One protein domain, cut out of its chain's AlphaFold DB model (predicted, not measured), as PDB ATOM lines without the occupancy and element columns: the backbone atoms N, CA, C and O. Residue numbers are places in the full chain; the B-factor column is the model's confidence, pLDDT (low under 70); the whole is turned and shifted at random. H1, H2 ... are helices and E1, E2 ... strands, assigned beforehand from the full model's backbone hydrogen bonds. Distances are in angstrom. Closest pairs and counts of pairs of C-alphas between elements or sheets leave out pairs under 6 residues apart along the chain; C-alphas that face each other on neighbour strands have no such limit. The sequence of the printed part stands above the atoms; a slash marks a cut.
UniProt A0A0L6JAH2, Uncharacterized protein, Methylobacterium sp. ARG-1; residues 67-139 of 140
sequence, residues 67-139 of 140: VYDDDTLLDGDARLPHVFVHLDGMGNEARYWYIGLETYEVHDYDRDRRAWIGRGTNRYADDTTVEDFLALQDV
ATOM      1  N   VAL A  67      -7.110 -12.954  18.130       96.31
ATOM      2  CA  VAL A  67      -6.415 -12.350  19.269       96.31
ATOM      3  C   VAL A  67      -7.326 -11.348  19.959       96.31
ATOM      4  O   VAL A  67      -7.857 -10.435  19.333       96.31
ATOM      5  N   TYR A  68      -7.468 -11.506  21.267       95.69
ATOM      6  CA  TYR A  68      -8.307 -10.686  22.119       95.69
ATOM      7  C   TYR A  68      -7.470  -9.905  23.125       95.69
ATOM      8  O   TYR A  68      -6.657 -10.487  23.847       95.69
ATOM      9  N   ASP A  69      -7.729  -8.605  23.223       95.31
ATOM     10  CA  ASP A  69      -7.392  -7.816  24.407       95.31
ATOM     11  C   ASP A  69      -8.618  -7.810  25.327       95.31
ATOM     12  O   ASP A  69      -9.645  -7.197  25.018       95.31
ATOM     13  N   ASP A  70      -8.529  -8.574  26.418       88.94
ATOM     14  CA  ASP A  70      -9.633  -8.853  27.345       88.94
ATOM     15  C   ASP A  70     -10.836  -9.522  26.633       88.94
ATOM     16  O   ASP A  70     -10.819 -10.724  26.341       88.94
ATOM     17  N   ASP A  71     -11.867  -8.750  26.293       86.25
ATOM     18  CA  ASP A  71     -13.046  -9.195  25.540       86.25
ATOM     19  C   ASP A  71     -13.129  -8.622  24.113       86.25
ATOM     20  O   ASP A  71     -14.061  -8.943  23.372       86.25
ATOM     21  N   THR A  72     -12.153  -7.814  23.691       90.38
ATOM     22  CA  THR A  72     -12.167  -7.134  22.388       90.38
ATOM     23  C   THR A  72     -11.310  -7.878  21.371       90.38
ATOM     24  O   THR A  72     -10.105  -8.012  21.572       90.38
ATOM     25  N   LEU A  73     -11.919  -8.332  20.270       92.94
ATOM     26  CA  LEU A  73     -11.186  -8.894  19.132       92.94
ATOM     27  C   LEU A  73     -10.336  -7.796  18.481       92.94
ATOM     28  O   LEU A  73     -10.849  -6.721  18.161       92.94
ATOM     29  N   LEU A  74      -9.048  -8.068  18.298       95.12
ATOM     30  CA  LEU A  74      -8.110  -7.144  17.678       95.12
ATOM     31  C   LEU A  74      -8.110  -7.287  16.156       95.12
ATOM     32  O   LEU A  74      -8.266  -8.380  15.615       95.12
ATOM     33  N   ASP A  75      -7.905  -6.157  15.484       95.88
ATOM     34  CA  ASP A  75      -7.699  -6.103  14.039       95.88
ATOM     35  C   ASP A  75      -6.344  -6.721  13.651       95.88
ATOM     36  O   ASP A  75      -5.395  -6.672  14.437       95.88
ATOM     37  N   GLY A  76      -6.244  -7.279  12.441       93.31
ATOM     38  CA  GLY A  76      -5.031  -7.938  11.948       93.31
ATOM     39  C   GLY A  76      -3.800  -7.028  11.937       93.31
ATOM     40  O   GLY A  76      -2.716  -7.477  12.307       93.31
ATOM     41  N   ASP A  77      -3.974  -5.740  11.627       96.12
ATOM     42  CA  ASP A  77      -2.881  -4.760  11.574       96.12
ATOM     43  C   ASP A  77      -2.475  -4.231  12.968       96.12
ATOM     44  O   ASP A  77      -1.515  -3.460  13.110       96.12
ATOM     45  N   ALA A  78      -3.207  -4.598  14.028       96.62
ATOM     46  CA  ALA A  78      -2.892  -4.174  15.386       96.62
ATOM     47  C   ALA A  78      -1.620  -4.862  15.899       96.62
ATOM     48  O   ALA A  78      -1.349  -6.022  15.603       96.62
ATOM     49  N   ARG A  79      -0.840  -4.159  16.729       96.38
ATOM     50  CA  ARG A  79       0.301  -4.762  17.434       96.38
ATOM     51  C   ARG A  79      -0.163  -5.624  18.598       96.38
ATOM     52  O   ARG A  79      -1.170  -5.310  19.235       96.38
ATOM     53  N   LEU A  80       0.630  -6.642  18.929       96.56
ATOM     54  CA  LEU A  80       0.377  -7.488  20.094       96.56
ATOM     55  C   LEU A  80       0.374  -6.666  21.402       96.56
ATOM     56  O   LEU A  80       1.348  -5.965  21.696       96.56
ATOM     57  N   PRO A  81      -0.691  -6.749  22.222       95.75
ATOM     58  CA  PRO A  81      -0.727  -6.108  23.533       95.75
ATOM     59  C   PRO A  81       0.275  -6.721  24.521       95.75
ATOM     60  O   PRO A  81       0.866  -7.773  24.283       95.75
ATOM     61  N   HIS A  82       0.415  -6.097  25.696       96.12
ATOM     62  CA  HIS A  82       1.200  -6.667  26.800       96.12
ATOM     63  C   HIS A  82       0.571  -7.941  27.374       96.12
ATOM     64  O   HIS A  82       1.285  -8.814  27.860       96.12
ATOM     65  N   VAL A  83      -0.756  -8.034  27.359       96.44
ATOM     66  CA  VAL A  83      -1.496  -9.229  27.758       96.44
ATOM     67  C   VAL A  83      -2.594  -9.440  26.734       96.44
ATOM     68  O   VAL A  83      -3.356  -8.518  26.477       96.44
ATOM     69  N   PHE A  84      -2.672 -10.631  26.157       97.25
ATOM     70  CA  PHE A  84      -3.730 -10.972  25.211       97.25
ATOM     71  C   PHE A  84      -4.107 -12.449  25.317       97.25
ATOM     72  O   PHE A  84      -3.367 -13.259  25.887       97.25
ATOM     73  N   VAL A  85      -5.271 -12.801  24.780       96.62
ATOM     74  CA  VAL A  85      -5.740 -14.182  24.646       96.62
ATOM     75  C   VAL A  85      -5.827 -14.523  23.169       96.62
ATOM     76  O   VAL A  85      -6.490 -13.831  22.408       96.62
ATOM     77  N   HIS A  86      -5.166 -15.595  22.766       95.69
ATOM     78  CA  HIS A  86      -5.373 -16.226  21.476       95.69
ATOM     79  C   HIS A  86      -6.440 -17.312  21.628       95.69
ATOM     80  O   HIS A  86      -6.303 -18.192  22.478       95.69
ATOM     81  N   LEU A  87      -7.492 -17.235  20.818       92.69
ATOM     82  CA  LEU A  87      -8.499 -18.275  20.668       92.69
ATOM     83  C   LEU A  87      -8.304 -18.952  19.312       92.69
ATOM     84  O   LEU A  87      -8.447 -18.298  18.281       92.69
ATOM     85  N   ASP A  88      -7.978 -20.242  19.310       88.38
ATOM     86  CA  ASP A  88      -7.758 -20.978  18.064       88.38
ATOM     87  C   ASP A  88      -9.077 -21.405  17.384       88.38
ATOM     88  O   ASP A  88     -10.176 -21.302  17.941       88.38
ATOM     89  N   GLY A  89      -8.973 -21.938  16.161       80.88
ATOM     90  CA  GLY A  89     -10.120 -22.445  15.395       80.88
ATOM     91  C   GLY A  89     -10.839 -23.652  16.018       80.88
ATOM     92  O   GLY A  89     -11.935 -24.004  15.580       80.88
ATOM     93  N   MET A  90     -10.250 -24.290  17.033       79.94
ATOM     94  CA  MET A  90     -10.828 -25.411  17.783       79.94
ATOM     95  C   MET A  90     -11.456 -24.965  19.115       79.94
ATOM     96  O   MET A  90     -12.084 -25.773  19.805       79.94
ATOM     97  N   GLY A  91     -11.335 -23.683  19.467       81.62
ATOM     98  CA  GLY A  91     -11.839 -23.102  20.702       81.62
ATOM     99  C   GLY A  91     -10.884 -23.216  21.896       81.62
ATOM    100  O   GLY A  91     -11.322 -23.015  23.031       81.62
ATOM    101  N   ASN A  92      -9.611 -23.557  21.696       88.00
ATOM    102  CA  ASN A  92      -8.622 -23.539  22.771       88.00
ATOM    103  C   ASN A  92      -8.143 -22.108  23.022       88.00
ATOM    104  O   ASN A  92      -7.876 -21.353  22.089       88.00
ATOM    105  N   GLU A  93      -8.024 -21.750  24.298       93.25
ATOM    106  CA  GLU A  93      -7.580 -20.426  24.724       93.25
ATOM    107  C   GLU A  93      -6.149 -20.497  25.250       93.25
ATOM    108  O   GLU A  93      -5.857 -21.270  26.167       93.25
ATOM    109  N   ALA A  94      -5.279 -19.642  24.718       95.69
ATOM    110  CA  ALA A  94      -3.926 -19.433  25.208       95.69
ATOM    111  C   ALA A  94      -3.731 -17.962  25.590       95.69
ATOM    112  O   ALA A  94      -3.937 -17.058  24.785       95.69
ATOM    113  N   ARG A  95      -3.323 -17.701  26.831       97.00
ATOM    114  CA  ARG A  95      -3.011 -16.364  27.333       97.00
ATOM    115  C   ARG A  95      -1.522 -16.098  27.222       97.00
ATOM    116  O   ARG A  95      -0.708 -16.882  27.706       97.00
ATOM    117  N   TYR A  96      -1.195 -14.940  26.675       97.38
ATOM    118  CA  TYR A  96       0.160 -14.442  26.517       97.38
ATOM    119  C   TYR A  96       0.372 -13.259  27.456       97.38
ATOM    120  O   TYR A  96      -0.414 -12.314  27.445       97.38
ATOM    121  N   TRP A  97       1.427 -13.304  28.270       96.94
ATOM    122  CA  TRP A  97       1.822 -12.209  29.157       96.94
ATOM    123  C   TRP A  97       3.247 -11.772  28.837       96.94
ATOM    124  O   TRP A  97       4.195 -12.525  29.030       96.94
ATOM    125  N   TYR A  98       3.404 -10.542  28.358       96.56
ATOM    126  CA  TYR A  98       4.697  -9.923  28.114       96.56
ATOM    127  C   TYR A  98       5.523  -9.806  29.398       96.56
ATOM    128  O   TYR A  98       5.105  -9.171  30.370       96.56
ATOM    129  N   ILE A  99       6.728 -10.369  29.371       96.44
ATOM    130  CA  ILE A  99       7.688 -10.354  30.484       96.44
ATOM    131  C   ILE A  99       8.953  -9.534  30.174       96.44
ATOM    132  O   ILE A  99       9.879  -9.499  30.985       96.44
ATOM    133  N   GLY A 100       8.988  -8.838  29.031       92.81
ATOM    134  CA  GLY A 100      10.126  -8.027  28.583       92.81
ATOM    135  C   GLY A 100      10.948  -8.687  27.477       92.81
ATOM    136  O   GLY A 100      10.836  -9.885  27.237       92.81
ATOM    137  N   LEU A 101      11.806  -7.896  26.816       93.25
ATOM    138  CA  LEU A 101      12.729  -8.363  25.769       93.25
ATOM    139  C   LEU A 101      12.022  -9.205  24.696       93.25
ATOM    140  O   LEU A 101      12.457 -10.321  24.405       93.25
ATOM    141  N   GLU A 102      10.912  -8.687  24.159       93.56
ATOM    142  CA  GLU A 102      10.138  -9.349  23.093       93.56
ATOM    143  C   GLU A 102       9.567 -10.719  23.508       93.56
ATOM    144  O   GLU A 102       9.190 -11.524  22.665       93.56
ATOM    145  N   THR A 103       9.530 -11.027  24.808       96.75
ATOM    146  CA  THR A 103       9.189 -12.358  25.319       96.75
ATOM    147  C   THR A 103       7.841 -12.347  26.031       96.75
ATOM    148  O   THR A 103       7.568 -11.486  26.868       96.75
ATOM    149  N   TYR A 104       7.027 -13.355  25.733       97.62
ATOM    150  CA  TYR A 104       5.727 -13.612  26.334       97.62
ATOM    151  C   TYR A 104       5.729 -14.963  27.039       97.62
ATOM    152  O   TYR A 104       6.116 -15.965  26.445       97.62
ATOM    153  N   GLU A 105       5.263 -15.011  28.282       97.44
ATOM    154  CA  GLU A 105       4.907 -16.261  28.952       97.44
ATOM    155  C   GLU A 105       3.532 -16.732  28.468       97.44
ATOM    156  O   GLU A 105       2.577 -15.952  28.430       97.44
ATOM    157  N   VAL A 106       3.434 -18.006  28.094       96.94
ATOM    158  CA  VAL A 106       2.240 -18.599  27.482       96.94
ATOM    159  C   VAL A 106       1.556 -19.525  28.475       96.94
ATOM    160  O   VAL A 106       2.210 -20.348  29.119       96.94
ATOM    161  N   HIS A 107       0.236 -19.413  28.580       97.69
ATOM    162  CA  HIS A 107      -0.588 -20.263  29.425       97.69
ATOM    163  C   HIS A 107      -1.784 -20.795  28.646       97.69
ATOM    164  O   HIS A 107      -2.581 -19.997  28.167       97.69
ATOM    165  N   ASP A 108      -1.975 -22.107  28.603       94.25
ATOM    166  CA  ASP A 108      -3.181 -22.700  28.017       94.25
ATOM    167  C   ASP A 108      -4.281 -22.785  29.077       94.25
ATOM    168  O   ASP A 108      -4.013 -23.083  30.248       94.25
ATOM    169  N   TYR A 109      -5.528 -22.546  28.683       92.44
ATOM    170  CA  TYR A 109      -6.668 -22.763  29.563       92.44
ATOM    171  C   TYR A 109      -7.093 -24.234  29.551       92.44
ATOM    172  O   TYR A 109      -7.655 -24.742  28.581       92.44
ATOM    173  N   ASP A 110      -6.876 -24.923  30.669       90.56
ATOM    174  CA  ASP A 110      -7.403 -26.263  30.908       90.56
ATOM    175  C   ASP A 110      -8.862 -26.143  31.373       90.56
ATOM    176  O   ASP A 110      -9.145 -25.755  32.513       90.56
ATOM    177  N   ARG A 111      -9.801 -26.466  30.475       83.19
ATOM    178  CA  ARG A 111     -11.249 -26.390  30.739       83.19
ATOM    179  C   ARG A 111     -11.715 -27.385  31.803       83.19
ATOM    180  O   ARG A 111     -12.631 -27.061  32.563       83.19
ATOM    181  N   ASP A 112     -11.087 -28.556  31.887       85.19
ATOM    182  CA  ASP A 112     -11.455 -29.601  32.849       85.19
ATOM    183  C   ASP A 112     -11.094 -29.177  34.274       85.19
ATOM    184  O   ASP A 112     -11.876 -29.336  35.214       85.19
ATOM    185  N   ARG A 113      -9.910 -28.581  34.435       89.06
ATOM    186  CA  ARG A 113      -9.406 -28.072  35.718       89.06
ATOM    187  C   ARG A 113      -9.842 -26.642  36.009       89.06
ATOM    188  O   ARG A 113      -9.682 -26.188  37.141       89.06
ATOM    189  N   ARG A 114     -10.387 -25.944  35.008       88.62
ATOM    190  CA  ARG A 114     -10.731 -24.515  35.040       88.62
ATOM    191  C   ARG A 114      -9.548 -23.648  35.475       88.62
ATOM    192  O   ARG A 114      -9.701 -22.752  36.305       88.62
ATOM    193  N   ALA A 115      -8.366 -23.943  34.946       90.19
ATOM    194  CA  ALA A 115      -7.115 -23.327  35.371       90.19
ATOM    195  C   ALA A 115      -6.205 -23.009  34.180       90.19
ATOM    196  O   ALA A 115      -6.207 -23.716  33.179       90.19
ATOM    197  N   TRP A 116      -5.393 -21.963  34.327       94.00
ATOM    198  CA  TRP A 116      -4.342 -21.614  33.373       94.00
ATOM    199  C   TRP A 116      -3.077 -22.419  33.674       94.00
ATOM    200  O   TRP A 116      -2.603 -22.425  34.812       94.00
ATOM    201  N   ILE A 117      -2.536 -23.095  32.663       95.75
ATOM    202  CA  ILE A 117      -1.364 -23.964  32.776       95.75
ATOM    203  C   ILE A 117      -0.220 -23.363  31.960       95.75
ATOM    204  O   ILE A 117      -0.327 -23.238  30.744       95.75
ATOM    205  N   GLY A 118       0.880 -23.007  32.627       94.88
ATOM    206  CA  GLY A 118       2.061 -22.452  31.965       94.88
ATOM    207  C   GLY A 118       2.693 -23.437  30.976       94.88
ATOM    208  O   GLY A 118       2.879 -24.618  31.287       94.88
ATOM    209  N   ARG A 119       3.034 -22.939  29.788       92.44
ATOM    210  CA  ARG A 119       3.628 -23.694  28.672       92.44
ATOM    211  C   ARG A 119       5.067 -23.308  28.359       92.44
ATOM    212  O   ARG A 119       5.727 -24.005  27.594       92.44
ATOM    213  N   GLY A 120       5.567 -22.247  28.982       94.75
ATOM    214  CA  GLY A 120       6.884 -21.686  28.717       94.75
ATOM    215  C   GLY A 120       6.756 -20.299  28.113       94.75
ATOM    216  O   GLY A 120       5.839 -19.553  28.455       94.75
ATOM    217  N   THR A 121       7.691 -19.945  27.239       96.56
ATOM    218  CA  THR A 121       7.800 -18.590  26.701       96.56
ATOM    219  C   THR A 121       7.987 -18.591  25.194       96.56
ATOM    220  O   THR A 121       8.825 -19.341  24.694       96.56
ATOM    221  N   ASN A 122       7.311 -17.671  24.513       95.81
ATOM    222  CA  ASN A 122       7.496 -17.389  23.093       95.81
ATOM    223  C   ASN A 122       8.093 -15.997  22.907       95.81
ATOM    224  O   ASN A 122       7.912 -15.119  23.751       95.81
ATOM    225  N   ARG A 123       8.813 -15.795  21.801       96.00
ATOM    226  CA  ARG A 123       9.413 -14.504  21.467       96.00
ATOM    227  C   ARG A 123       8.808 -13.957  20.180       96.00
ATOM    228  O   ARG A 123       8.845 -14.643  19.165       96.00
ATOM    229  N   TYR A 124       8.318 -12.726  20.236       95.19
ATOM    230  CA  TYR A 124       7.726 -11.997  19.117       95.19
ATOM    231  C   TYR A 124       8.327 -10.595  19.075       95.19
ATOM    232  O   TYR A 124       8.397  -9.937  20.111       95.19
ATOM    233  N   ALA A 125       8.774 -10.149  17.900       93.69
ATOM    234  CA  ALA A 125       9.353  -8.818  17.739       93.69
ATOM    235  C   ALA A 125       8.356  -7.719  18.152       93.69
ATOM    236  O   ALA A 125       7.147  -7.906  18.006       93.69
ATOM    237  N   ASP A 126       8.835  -6.572  18.642       90.00
ATOM    238  CA  ASP A 126       7.964  -5.488  19.150       90.00
ATOM    239  C   ASP A 126       7.026  -4.877  18.077       90.00
ATOM    240  O   ASP A 126       6.082  -4.143  18.394       90.00
ATOM    241  N   ASP A 127       7.299  -5.127  16.796       93.88
ATOM    242  CA  ASP A 127       6.483  -4.725  15.649       93.88
ATOM    243  C   ASP A 127       5.597  -5.845  15.084       93.88
ATOM    244  O   ASP A 127       4.879  -5.591  14.120       93.88
ATOM    245  N   THR A 128       5.584  -7.029  15.709       96.62
ATOM    246  CA  THR A 128       4.711  -8.150  15.321       96.62
ATOM    247  C   THR A 128       3.246  -7.725  15.406       96.62
ATOM    248  O   THR A 128       2.770  -7.272  16.457       96.62
ATOM    249  N   THR A 129       2.532  -7.882  14.295       97.75
ATOM    250  CA  THR A 129       1.089  -7.639  14.224       97.75
ATOM    251  C   THR A 129       0.287  -8.879  14.627       97.75
ATOM    252  O   THR A 129       0.827  -9.978  14.778       97.75
ATOM    253  N   VAL A 130      -1.021  -8.716  14.826       97.00
ATOM    254  CA  VAL A 130      -1.947  -9.829  15.060       97.00
ATOM    255  C   VAL A 130      -1.961 -10.778  13.863       97.00
ATOM    256  O   VAL A 130      -1.927 -11.989  14.066       97.00
ATOM    257  N   GLU A 131      -1.957 -10.257  12.634       96.25
ATOM    258  CA  GLU A 131      -1.888 -11.076  11.419       96.25
ATOM    259  C   GLU A 131      -0.589 -11.894  11.371       96.25
ATOM    260  O   GLU A 131      -0.648 -13.112  11.189       96.25
ATOM    261  N   ASP A 132       0.567 -11.264  11.622       96.69
ATOM    262  CA  ASP A 132       1.861 -11.960  11.670       96.69
ATOM    263  C   ASP A 132       1.858 -13.073  12.725       96.69
ATOM    264  O   ASP A 132       2.310 -14.191  12.476       96.69
ATOM    265  N   PHE A 133       1.333 -12.775  13.917       96.19
ATOM    266  CA  PHE A 133       1.218 -13.745  14.999       96.19
ATOM    267  C   PHE A 133       0.347 -14.936  14.595       96.19
ATOM    268  O   PHE A 133       0.776 -16.077  14.760       96.19
ATOM    269  N   LEU A 134      -0.848 -14.689  14.054       94.50
ATOM    270  CA  LEU A 134      -1.772 -15.747  13.640       94.50
ATOM    271  C   LEU A 134      -1.170 -16.599  12.518       94.50
ATOM    272  O   LEU A 134      -1.261 -17.824  12.573       94.50
ATOM    273  N   ALA A 135      -0.476 -15.977  11.563       93.06
ATOM    274  CA  ALA A 135       0.238 -16.687  10.507       93.06
ATOM    275  C   ALA A 135       1.338 -17.610  11.058       93.06
ATOM    276  O   ALA A 135       1.586 -18.658  10.473       93.06
ATOM    277  N   LEU A 136       1.977 -17.259  12.182       91.56
ATOM    278  CA  LEU A 136       2.946 -18.124  12.863       91.56
ATOM    279  C   LEU A 136       2.287 -19.288  13.618       91.56
ATOM    280  O   LEU A 136       2.918 -20.332  13.756       91.56
ATOM    281  N   GLN A 137       1.059 -19.120  14.121       85.56
ATOM    282  CA  GLN A 137       0.343 -20.178  14.849       85.56
ATOM    283  C   GLN A 137      -0.229 -21.267  13.927       85.56
ATOM    284  O   GLN A 137      -0.461 -22.377  14.390       85.56
ATOM    285  N   ASP A 138      -0.451 -20.972  12.643       75.25
ATOM    286  CA  ASP A 138      -1.033 -21.918  11.673       75.25
ATOM    287  C   ASP A 138      -0.018 -22.954  11.138       75.25
ATOM    288  O   ASP A 138      -0.388 -23.919  10.474       75.25
ATOM    289  N   VAL A 139       1.279 -22.763  11.411       62.69
ATOM    290  CA  VAL A 139       2.376 -23.560  10.821       62.69
ATOM    291  C   VAL A 139       2.799 -24.765  11.681       62.69
ATOM    292  O   VAL A 139       3.717 -25.484  11.279       62.69
TER     293      VAL A 139
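AT A GLANCE: This is residues 67 to 139 of the 140 residues of an uncharacterized protein of Methylobacterium sp. ARG-1 (UniProt A0A0L6JAH2). One strongly twisted sheet of five strands, E1 to E5, forms a wall, and a short helix, H1, sits by its E1 and E2 end and only grazes it. A long link, residues 70 to 82, joins E1 to E2, and the other strands follow one another through tight turns. The printed part has 73 residues, with five named strands and then one named helix; the sheet's order is E1 - E2 - E3 - E4 - E5, all antiparallel, and the class is mostly strand. It is compact, with a radius of gyration of the C-alphas of 11.8 A and spans of 35 by 25 by 25 A.

IN THESE COORDINATES: Find C-alpha 67 at (-6.415, -12.350, 19.269), where E1, residues 67 to 69, begins. Then come E2, residues 83 to 87, and E3, residues 93 to 100, 22.0 A long. E4, residues 103 to 110, measures 22.4 A, and E5, residues 115 to 123, 23.3 A. H1, residues 130 to 137, runs 10.6 A to C-alpha 137 at (0.343, -20.178, 14.849).

HOW THE PARTS SIT: The strands make a meander, each the antiparallel neighbour of the one before, and each successive pair is a hairpin. Look for N 68 and O 85 at 2.8 A between E1 and E2, and N 86 and O 94 at 2.8 A between E2 and E3. Between E3 and E4, N 97 and O 105 are 2.9 A apart; between E4 and E5, N 106 and O 120 are 2.9 A apart. E5 bends by 58 degrees at residue 120. The edge strands E1 and E5 are apart. The closest C-alphas of E1 and H1, Val 67 and Val 130, are 6.6 A apart. In H1 every O i to N i+4 pair is within hydrogen-bond range.

THE WHOLE: The C-alphas farthest apart, those of Asp 112 and Asp 127, are 35.2 A apart. The printed part has no cut, and its one long link is E1 to E2. Mean pLDDT of the printed part is 92.8; residue 139 alone is under 70.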